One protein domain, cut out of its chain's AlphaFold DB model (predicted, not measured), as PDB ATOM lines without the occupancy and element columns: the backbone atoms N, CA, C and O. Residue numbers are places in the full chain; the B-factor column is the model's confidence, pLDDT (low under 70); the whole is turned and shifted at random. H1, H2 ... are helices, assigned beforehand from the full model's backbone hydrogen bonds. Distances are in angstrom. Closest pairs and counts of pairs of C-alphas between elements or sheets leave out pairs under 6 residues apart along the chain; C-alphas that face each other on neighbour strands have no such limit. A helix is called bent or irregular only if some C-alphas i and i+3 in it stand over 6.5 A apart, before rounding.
ATOM      1  N   LEU A  28    -131.076 472.357 -31.813       59.47
ATOM      2  CA  LEU A  28    -131.140 473.691 -32.378       59.47
ATOM      3  C   LEU A  28    -131.390 474.554 -31.166       59.47
ATOM      4  O   LEU A  28    -132.514 474.627 -30.668       59.47
ATOM      5  N   ARG A  29    -130.302 475.112 -30.622       71.88
ATOM      6  CA  ARG A  29    -130.385 476.088 -29.552       71.88
ATOM      7  C   ARG A  29    -131.474 477.058 -29.999       71.88
ATOM      8  O   ARG A  29    -131.437 477.468 -31.168       71.88
ATOM      9  N   PRO A  30    -132.455 477.369 -29.146       77.56
ATOM     10  CA  PRO A  30    -133.504 478.270 -29.565       77.56
ATOM     11  C   PRO A  30    -132.835 479.542 -30.109       77.56
ATOM     12  O   PRO A  30    -131.874 480.052 -29.521       77.56
ATOM     13  N   LEU A  31    -133.251 479.975 -31.290       81.62
ATOM     14  CA  LEU A  31    -132.630 481.057 -32.042       81.62
ATOM     15  C   LEU A  31    -133.107 482.400 -31.491       81.62
ATOM     16  O   LEU A  31    -134.259 482.538 -31.068       81.62
ATOM     17  N   ALA A  32    -132.230 483.401 -31.486       88.62
ATOM     18  CA  ALA A  32    -132.696 484.780 -31.372       88.62
ATOM     19  C   ALA A  32    -133.481 485.168 -32.638       88.62
ATOM     20  O   ALA A  32    -133.280 484.581 -33.706       88.62
ATOM     21  N   PHE A  33    -134.362 486.166 -32.546       86.88
ATOM     22  CA  PHE A  33    -135.140 486.600 -33.707       86.88
ATOM     23  C   PHE A  33    -134.251 487.079 -34.866       86.88
ATOM     24  O   PHE A  33    -134.511 486.751 -36.022       86.88
ATOM     25  N   GLU A  34    -133.153 487.769 -34.565       88.44
ATOM     26  CA  GLU A  34    -132.191 488.206 -35.582       88.44
ATOM     27  C   GLU A  34    -131.496 487.028 -36.282       88.44
ATOM     28  O   GLU A  34    -131.301 487.065 -37.494       88.44
ATOM     29  N   GLU A  35    -131.196 485.941 -35.559       86.69
ATOM     30  CA  GLU A  35    -130.643 484.719 -36.163       86.69
ATOM     31  C   GLU A  35    -131.660 484.062 -37.111       86.69
ATOM     32  O   GLU A  35    -131.285 483.591 -38.186       86.69
ATOM     33  N   LEU A  36    -132.950 484.062 -36.745       87.19
ATOM     34  CA  LEU A  36    -134.027 483.575 -37.613       87.19
ATOM     35  C   LEU A  36    -134.139 484.430 -38.883       87.19
ATOM     36  O   LEU A  36    -134.245 483.879 -39.977       87.19
ATOM     37  N   LEU A  37    -134.077 485.758 -38.751       87.69
ATOM     38  CA  LEU A  37    -134.087 486.659 -39.901       87.69
ATOM     39  C   LEU A  37    -132.896 486.407 -40.820       87.69
ATOM     40  O   LEU A  37    -133.093 486.347 -42.023       87.69
ATOM     41  N   LEU A  38    -131.685 486.227 -40.292       87.38
ATOM     42  CA  LEU A  38    -130.506 485.948 -41.117       87.38
ATOM     43  C   LEU A  38    -130.612 484.602 -41.844       87.38
ATOM     44  O   LEU A  38    -130.216 484.501 -43.004       87.38
ATOM     45  N   LYS A  39    -131.165 483.582 -41.180       84.81
ATOM     46  CA  LYS A  39    -131.291 482.229 -41.728       84.81
ATOM     47  C   LYS A  39    -132.391 482.109 -42.784       84.81
ATOM     48  O   LYS A  39    -132.178 481.487 -43.820       84.81
ATOM     49  N   ASP A  40    -133.558 482.692 -42.524       85.19
ATOM     50  CA  ASP A  40    -134.783 482.472 -43.301       85.19
ATOM     51  C   ASP A  40    -135.292 483.752 -43.993       85.19
ATOM     52  O   ASP A  40    -136.448 483.803 -44.421       85.19
ATOM     53  N   ARG A  41    -134.442 484.781 -44.155       84.56
ATOM     54  CA  ARG A  41    -134.826 486.094 -44.711       84.56
ATOM     55  C   ARG A  41    -135.660 485.995 -45.978       84.56
ATOM     56  O   ARG A  41    -136.749 486.546 -46.035       84.56
ATOM     57  N   GLY A  42    -135.167 485.265 -46.979       82.69
ATOM     58  CA  GLY A  42    -135.831 485.165 -48.280       82.69
ATOM     59  C   GLY A  42    -137.224 484.541 -48.188       82.69
ATOM     60  O   GLY A  42    -138.144 484.976 -48.873       82.69
ATOM     61  N   ARG A  43    -137.407 483.566 -47.290       84.69
ATOM     62  CA  ARG A  43    -138.709 482.945 -47.034       84.69
ATOM     63  C   ARG A  43    -139.641 483.893 -46.281       84.69
ATOM     64  O   ARG A  43    -140.826 483.947 -46.594       84.69
ATOM     65  N   LEU A  44    -139.111 484.611 -45.293       86.75
ATOM     66  CA  LEU A  44    -139.876 485.550 -44.478       86.75
ATOM     67  C   LEU A  44    -140.267 486.809 -45.251       86.75
ATOM     68  O   LEU A  44    -141.360 487.295 -45.024       86.75
ATOM     69  N   ASP A  45    -139.443 487.301 -46.178       87.31
ATOM     70  CA  ASP A  45    -139.794 488.415 -47.071       87.31
ATOM     71  C   ASP A  45    -140.840 487.993 -48.129       87.31
ATOM     72  O   ASP A  45    -141.622 488.820 -48.602       87.31
ATOM     73  N   ALA A  46    -140.911 486.702 -48.469       87.69
ATOM     74  CA  ALA A  46    -141.829 486.152 -49.470       87.69
ATOM     75  C   ALA A  46    -143.222 485.765 -48.930       87.69
ATOM     76  O   ALA A  46    -143.970 485.073 -49.625       87.69
ATOM     77  N   LEU A  47    -143.605 486.195 -47.722       90.69
ATOM     78  CA  LEU A  47    -144.938 485.923 -47.173       90.69
ATOM     79  C   LEU A  47    -146.009 486.683 -47.969       90.69
ATOM     80  O   LEU A  47    -146.163 487.894 -47.828       90.69
ATOM     81  N   ARG A  48    -146.756 485.969 -48.817       88.56
ATOM     82  CA  ARG A  48    -147.813 486.556 -49.661       88.56
ATOM     83  C   ARG A  48    -149.207 486.261 -49.140       88.56
ATOM     84  O   ARG A  48    -150.115 487.065 -49.328       88.56
ATOM     85  N   THR A  49    -149.385 485.112 -48.496       93.44
ATOM     86  CA  THR A  49    -150.690 484.680 -48.004       93.44
ATOM     87  C   THR A  49    -150.733 484.609 -46.483       93.44
ATOM     88  O   THR A  49    -149.725 484.463 -45.789       93.44
ATOM     89  N   VAL A  50    -151.955 484.666 -45.957       92.38
ATOM     90  CA  VAL A  50    -152.234 484.451 -44.533       92.38
ATOM     91  C   VAL A  50    -151.751 483.068 -44.079       92.38
ATOM     92  O   VAL A  50    -151.291 482.913 -42.948       92.38
ATOM     93  N   GLU A  51    -151.830 482.063 -44.951       92.19
ATOM     94  CA  GLU A  51    -151.390 480.706 -44.641       92.19
ATOM     95  C   GLU A  51    -149.863 480.598 -44.562       92.19
ATOM     96  O   GLU A  51    -149.349 479.978 -43.628       92.19
ATOM     97  N   ASP A  52    -149.129 481.273 -45.453       91.38
ATOM     98  CA  ASP A  52    -147.665 481.350 -45.375       91.38
ATOM     99  C   ASP A  52    -147.230 481.956 -44.042       91.38
ATOM    100  O   ASP A  52    -146.360 481.420 -43.351       91.38
ATOM    101  N   CYS A  53    -147.895 483.044 -43.643       92.38
ATOM    102  CA  CYS A  53    -147.635 483.706 -42.374       92.38
ATOM    103  C   CYS A  53    -147.928 482.785 -41.182       92.38
ATOM    104  O   CYS A  53    -147.140 482.745 -40.239       92.38
ATOM    105  N   ARG A  54    -149.016 482.002 -41.220       92.56
ATOM    106  CA  ARG A  54    -149.328 480.999 -40.183       92.56
ATOM    107  C   ARG A  54    -148.247 479.930 -40.084       92.56
ATOM    108  O   ARG A  54    -147.795 479.616 -38.986       92.56
ATOM    109  N   ARG A  55    -147.800 479.391 -41.222       90.25
ATOM    110  CA  ARG A  55    -146.730 478.384 -41.266       90.25
ATOM    111  C   ARG A  55    -145.418 478.949 -40.716       90.25
ATOM    112  O   ARG A  55    -144.758 478.283 -39.919       90.25
ATOM    113  N   ALA A  56    -145.069 480.180 -41.090       90.56
ATOM    114  CA  ALA A  56    -143.892 480.874 -40.577       90.56
ATOM    115  C   ALA A  56    -143.986 481.133 -39.066       90.56
ATOM    116  O   ALA A  56    -143.025 480.882 -38.346       90.56
ATOM    117  N   ALA A  57    -145.151 481.548 -38.567       91.19
ATOM    118  CA  ALA A  57    -145.393 481.772 -37.144       91.19
ATOM    119  C   ALA A  57    -145.257 480.489 -36.312       91.19
ATOM    120  O   ALA A  57    -144.615 480.494 -35.261       91.19
ATOM    121  N   SER A  58    -145.809 479.372 -36.795       90.69
ATOM    122  CA  SER A  58    -145.658 478.063 -36.150       90.69
ATOM    123  C   SER A  58    -144.198 477.612 -36.117       90.69
ATOM    124  O   SER A  58    -143.715 477.177 -35.073       90.69
ATOM    125  N   ALA A  59    -143.465 477.780 -37.223       88.12
ATOM    126  CA  ALA A  59    -142.034 477.482 -37.265       88.12
ATOM    127  C   ALA A  59    -141.232 478.384 -36.308       88.12
ATOM    128  O   ALA A  59    -140.359 477.900 -35.585       88.12
ATOM    129  N   ALA A  60    -141.564 479.676 -36.247       88.19
ATOM    130  CA  ALA A  60    -140.938 480.636 -35.348       88.19
ATOM    131  C   ALA A  60    -141.194 480.292 -33.870       88.19
ATOM    132  O   ALA A  60    -140.266 480.357 -33.073       88.19
ATOM    133  N   ARG A  61    -142.402 479.847 -33.494       87.44
ATOM    134  CA  ARG A  61    -142.701 479.399 -32.116       87.44
ATOM    135  C   ARG A  61    -141.830 478.237 -31.651       87.44
ATOM    136  O   ARG A  61    -141.488 478.184 -30.476       87.44
ATOM    137  N   LEU A  62    -141.506 477.315 -32.554       86.06
ATOM    138  CA  LEU A  62    -140.667 476.154 -32.250       86.06
ATOM    139  C   LEU A  62    -139.174 476.495 -32.274       86.06
ATOM    140  O   LEU A  62    -138.393 475.878 -31.559       86.06
ATOM    141  N   SER A  63    -138.782 477.465 -33.103       84.75
ATOM    142  CA  SER A  63    -137.372 477.772 -33.352       84.75
ATOM    143  C   SER A  63    -136.823 478.887 -32.467       84.75
ATOM    144  O   SER A  63    -135.620 478.915 -32.231       84.75
ATOM    145  N   LEU A  64    -137.656 479.824 -32.007       88.00
ATOM    146  CA  LEU A  64    -137.213 481.004 -31.262       88.00
ATOM    147  C   LEU A  64    -137.036 480.738 -29.763       88.00
ATOM    148  O   LEU A  64    -137.729 479.919 -29.159       88.00
ATOM    149  N   ARG A  65    -136.137 481.505 -29.131       88.50
ATOM    150  CA  ARG A  65    -136.019 481.581 -27.664       88.50
ATOM    151  C   ARG A  65    -137.325 482.067 -27.033       88.50
ATOM    152  O   ARG A  65    -138.069 482.863 -27.611       88.50
ATOM    153  N   ARG A  66    -137.572 481.637 -25.789       83.44
ATOM    154  CA  ARG A  66    -138.633 482.219 -24.951       83.44
ATOM    155  C   ARG A  66    -138.440 483.739 -24.885       83.44
ATOM    156  O   ARG A  66    -137.338 484.199 -24.620       83.44
ATOM    157  N   GLY A  67    -139.506 484.495 -25.139       85.12
ATOM    158  CA  GLY A  67    -139.483 485.965 -25.135       85.12
ATOM    159  C   GLY A  67    -139.154 486.628 -26.478       85.12
ATOM    160  O   GLY A  67    -139.430 487.812 -26.629       85.12
ATOM    161  N   GLU A  68    -138.672 485.889 -27.485       90.31
ATOM    162  CA  GLU A  68    -138.343 486.462 -28.805       90.31
ATOM    163  C   GLU A  68    -139.530 486.440 -29.780       90.31
ATOM    164  O   GLU A  68    -139.586 487.225 -30.726       90.31
ATOM    165  N   TYR A  69    -140.525 485.583 -29.539       90.25
ATOM    166  CA  TYR A  69    -141.720 485.493 -30.385       90.25
ATOM    167  C   TYR A  69    -142.491 486.823 -30.532       90.25
ATOM    168  O   TYR A  69    -142.885 487.146 -31.651       90.25
ATOM    169  N   PRO A  70    -142.668 487.655 -29.483       91.75
ATOM    170  CA  PRO A  70    -143.231 488.997 -29.638       91.75
ATOM    171  C   PRO A  70    -142.464 489.885 -30.627       91.75
ATOM    172  O   PRO A  70    -143.088 490.663 -31.343       91.75
ATOM    173  N   ARG A  71    -141.133 489.744 -30.731       91.38
ATOM    174  CA  ARG A  71    -140.321 490.500 -31.702       91.38
ATOM    175  C   ARG A  71    -140.617 490.064 -33.133       91.38
ATOM    176  O   ARG A  71    -140.755 490.914 -34.005       91.38
ATOM    177  N   PHE A  72    -140.796 488.759 -33.352       91.81
ATOM    178  CA  PHE A  72    -141.272 488.230 -34.632       91.81
ATOM    179  C   PHE A  72    -142.655 488.790 -34.988       91.81
ATOM    180  O   PHE A  72    -142.858 489.263 -36.102       91.81
ATOM    181  N   VAL A  73    -143.596 488.785 -34.038       92.25
ATOM    182  CA  VAL A  73    -144.952 489.312 -34.254       92.25
ATOM    183  C   VAL A  73    -144.919 490.800 -34.612       92.25
ATOM    184  O   VAL A  73    -145.534 491.190 -35.601       92.25
ATOM    185  N   ALA A  74    -144.153 491.604 -33.868       92.00
ATOM    186  CA  ALA A  74    -143.978 493.030 -34.138       92.00
ATOM    187  C   ALA A  74    -143.329 493.288 -35.508       92.00
ATOM    188  O   ALA A  74    -143.712 494.218 -36.215       92.00
ATOM    189  N   TRP A  75    -142.374 492.447 -35.917       92.94
ATOM    190  CA  TRP A  75    -141.769 492.531 -37.244       92.94
ATOM    191  C   TRP A  75    -142.773 492.221 -38.359       92.94
ATOM    192  O   TRP A  75    -142.862 492.986 -39.317       92.94
ATOM    193  N   VAL A  76    -143.570 491.152 -38.225       92.50
ATOM    194  CA  VAL A  76    -144.622 490.826 -39.207       92.50
ATOM    195  C   VAL A  76    -145.652 491.953 -39.277       92.50
ATOM    196  O   VAL A  76    -146.053 492.348 -40.371       92.50
ATOM    197  N   GLU A  77    -146.059 492.493 -38.129       92.75
ATOM    198  CA  GLU A  77    -146.986 493.621 -38.048       92.75
ATOM    199  C   GLU A  77    -146.437 494.869 -38.750       92.75
ATOM    200  O   GLU A  77    -147.146 495.472 -39.552       92.75
ATOM    201  N   SER A  78    -145.171 495.218 -38.513       91.44
ATOM    202  CA  SER A  78    -144.503 496.355 -39.158       91.44
ATOM    203  C   SER A  78    -144.351 496.166 -40.673       91.44
ATOM    204  O   SER A  78    -144.528 497.105 -41.446       91.44
ATOM    205  N   ARG A  79    -144.059 494.939 -41.124       91.75
ATOM    206  CA  ARG A  79    -143.749 494.646 -42.531       91.75
ATOM    207  C   ARG A  79    -144.984 494.437 -43.408       91.75
ATOM    208  O   ARG A  79    -144.993 494.892 -44.548       91.75
ATOM    209  N   TYR A  80    -145.996 493.742 -42.894       91.12
ATOM    210  CA  TYR A  80    -147.185 493.320 -43.650       91.12
ATOM    211  C   TYR A  80    -148.481 493.987 -43.173       91.12
ATOM    212  O   TYR A  80    -149.532 493.829 -43.797       91.12
ATOM    213  N   GLY A  81    -148.420 494.739 -42.075       91.00
ATOM    214  CA  GLY A  81    -149.551 495.439 -41.484       91.00
ATOM    215  C   GLY A  81    -150.321 494.610 -40.454       91.00
ATOM    216  O   GLY A  81    -150.468 493.385 -40.550       91.00
ATOM    217  N   THR A  82    -150.901 495.309 -39.479       90.56
ATOM    218  CA  THR A  82    -151.677 494.722 -38.373       90.56
ATOM    219  C   THR A  82    -152.840 493.852 -38.858       90.56
ATOM    220  O   THR A  82    -153.097 492.791 -38.291       90.56
ATOM    221  N   ALA A  83    -153.549 494.255 -39.920       89.88
ATOM    222  CA  ALA A  83    -154.688 493.495 -40.440       89.88
ATOM    223  C   ALA A  83    -154.267 492.125 -40.998       89.88
ATOM    224  O   ALA A  83    -154.932 491.120 -40.740       89.88
ATOM    225  N   PHE A  84    -153.145 492.071 -41.720       90.56
ATOM    226  CA  PHE A  84    -152.593 490.831 -42.260       90.56
ATOM    227  C   PHE A  84    -152.153 489.892 -41.135       90.56
ATOM    228  O   PHE A  84    -152.586 488.739 -41.073       90.56
ATOM    229  N   ALA A  85    -151.378 490.421 -40.186       91.00
ATOM    230  CA  ALA A  85    -150.898 489.676 -39.032       91.00
ATOM    231  C   ALA A  85    -152.053 489.134 -38.162       91.00
ATOM    232  O   ALA A  85    -152.043 487.967 -37.763       91.00
ATOM    233  N   ARG A  86    -153.109 489.932 -37.947       90.88
ATOM    234  CA  ARG A  86    -154.315 489.503 -37.219       90.88
ATOM    235  C   ARG A  86    -155.047 488.375 -37.939       90.88
ATOM    236  O   ARG A  86    -155.436 487.404 -37.300       90.88
ATOM    237  N   ARG A  87    -155.214 488.456 -39.266       90.94
ATOM    238  CA  ARG A  87    -155.834 487.374 -40.063       90.94
ATOM    239  C   ARG A  87    -155.013 486.083 -40.014       90.94
ATOM    240  O   ARG A  87    -155.581 484.986 -40.034       90.94
ATOM    241  N   ALA A  88    -153.691 486.204 -39.895       89.69
ATOM    242  CA  ALA A  88    -152.791 485.080 -39.654       89.69
ATOM    243  C   ALA A  88    -152.883 484.511 -38.228       89.69
ATOM    244  O   ALA A  88    -152.285 483.476 -37.960       89.69
ATOM    245  N   GLY A  89    -153.676 485.108 -37.334       90.56
ATOM    246  CA  GLY A  89    -153.841 484.645 -35.956       90.56
ATOM    247  C   GLY A  89    -152.670 485.020 -35.050       90.56
ATOM    248  O   GLY A  89    -152.482 484.405 -34.001       90.56
TER     249      GLY A  89
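This is residues 28 to 89 of the 101 residues of an uncharacterized protein of Proteobacteria bacterium (UniProt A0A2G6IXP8). Three helices, H1, H2 and H3, form a small up-and-down bundle with their centres in a triangle, and a short fourth helix, H4, lies across the end where H2 begins and H3 ends. The bundle is thinly packed: each pair among H1, H2 and H3 has 3 pairs of C-alphas within 8 A, and H1 meets H3 only at their ends. The printed part has 62 residues, with four named helices in the order H1, H2, H3, H4 and no named strand, and its class is all helix. It is compact, with a radius of gyration of the C-alphas of 10.7 A and spans of 31 by 22 by 17 A.

H1 is residues 33 to 45, beginning at C-alpha 33 (-135.140, 486.600, -33.707) and measuring 14.3 A from first to last C-alpha. It is irregular, with C-alphas 39 and 42 8.5 A apart. H2, residues 50 to 63, is the longest helix at 19.8 A, and its C-alpha 50 is at (-152.234, 484.451, -44.533). H3, residues 69 to 80, measures 16.3 A. H4, residues 82 to 87, measures 8.6 A and ends at C-alpha 87 (-155.834, 487.374, -40.063).

H1 and H2 are a helical hairpin, running opposite ways at a shallow tilt of 24 degrees. They only just touch, with 3 pairs of C-alphas within 8 A, the closest being those of Leu 44 and Ala 56 at 7.3 A. H2 and H3 are also a helical hairpin, opposite ways at a shallow tilt of 25 degrees. They only just touch, with 3 such pairs, through residues 60 to 61 of H2 and 69 to 72 of H3, and their closest C-alphas are those of Arg 61 and Tyr 69 at 6.4 A. H1 and H3 run the same way at a shallow tilt of 33 degrees, only just short of steep. They only just touch, with 3 such pairs, and only at their ends, the closest C-alphas being those of Phe 33 and Phe 72 at 6.4 A. H4 touches residues 50 to 53 of H2, about perpendicular at 89 degrees, with the C-alphas of Val 50 and Arg 87 closest at 6.4 A. H4 also touches residues 73 to 77 of H3, only just about perpendicular at 72 degrees, with the C-alphas of Glu 77 and Ala 85 closest at 5.6 A. H1 and H4 are apart. In H2, H3 and H4 every O i to N i+4 pair is within hydrogen-bond range, and in H1 7 of 9 are.

The two C-alphas farthest apart, those of Arg 29 and Ala 83, are 31.8 A apart. The printed part has no cut, and the links H1 to H2, H2 to H3 and H3 to H4 are tight. The mean pLDDT of the printed part is 88.2, and residue 28 is under 70.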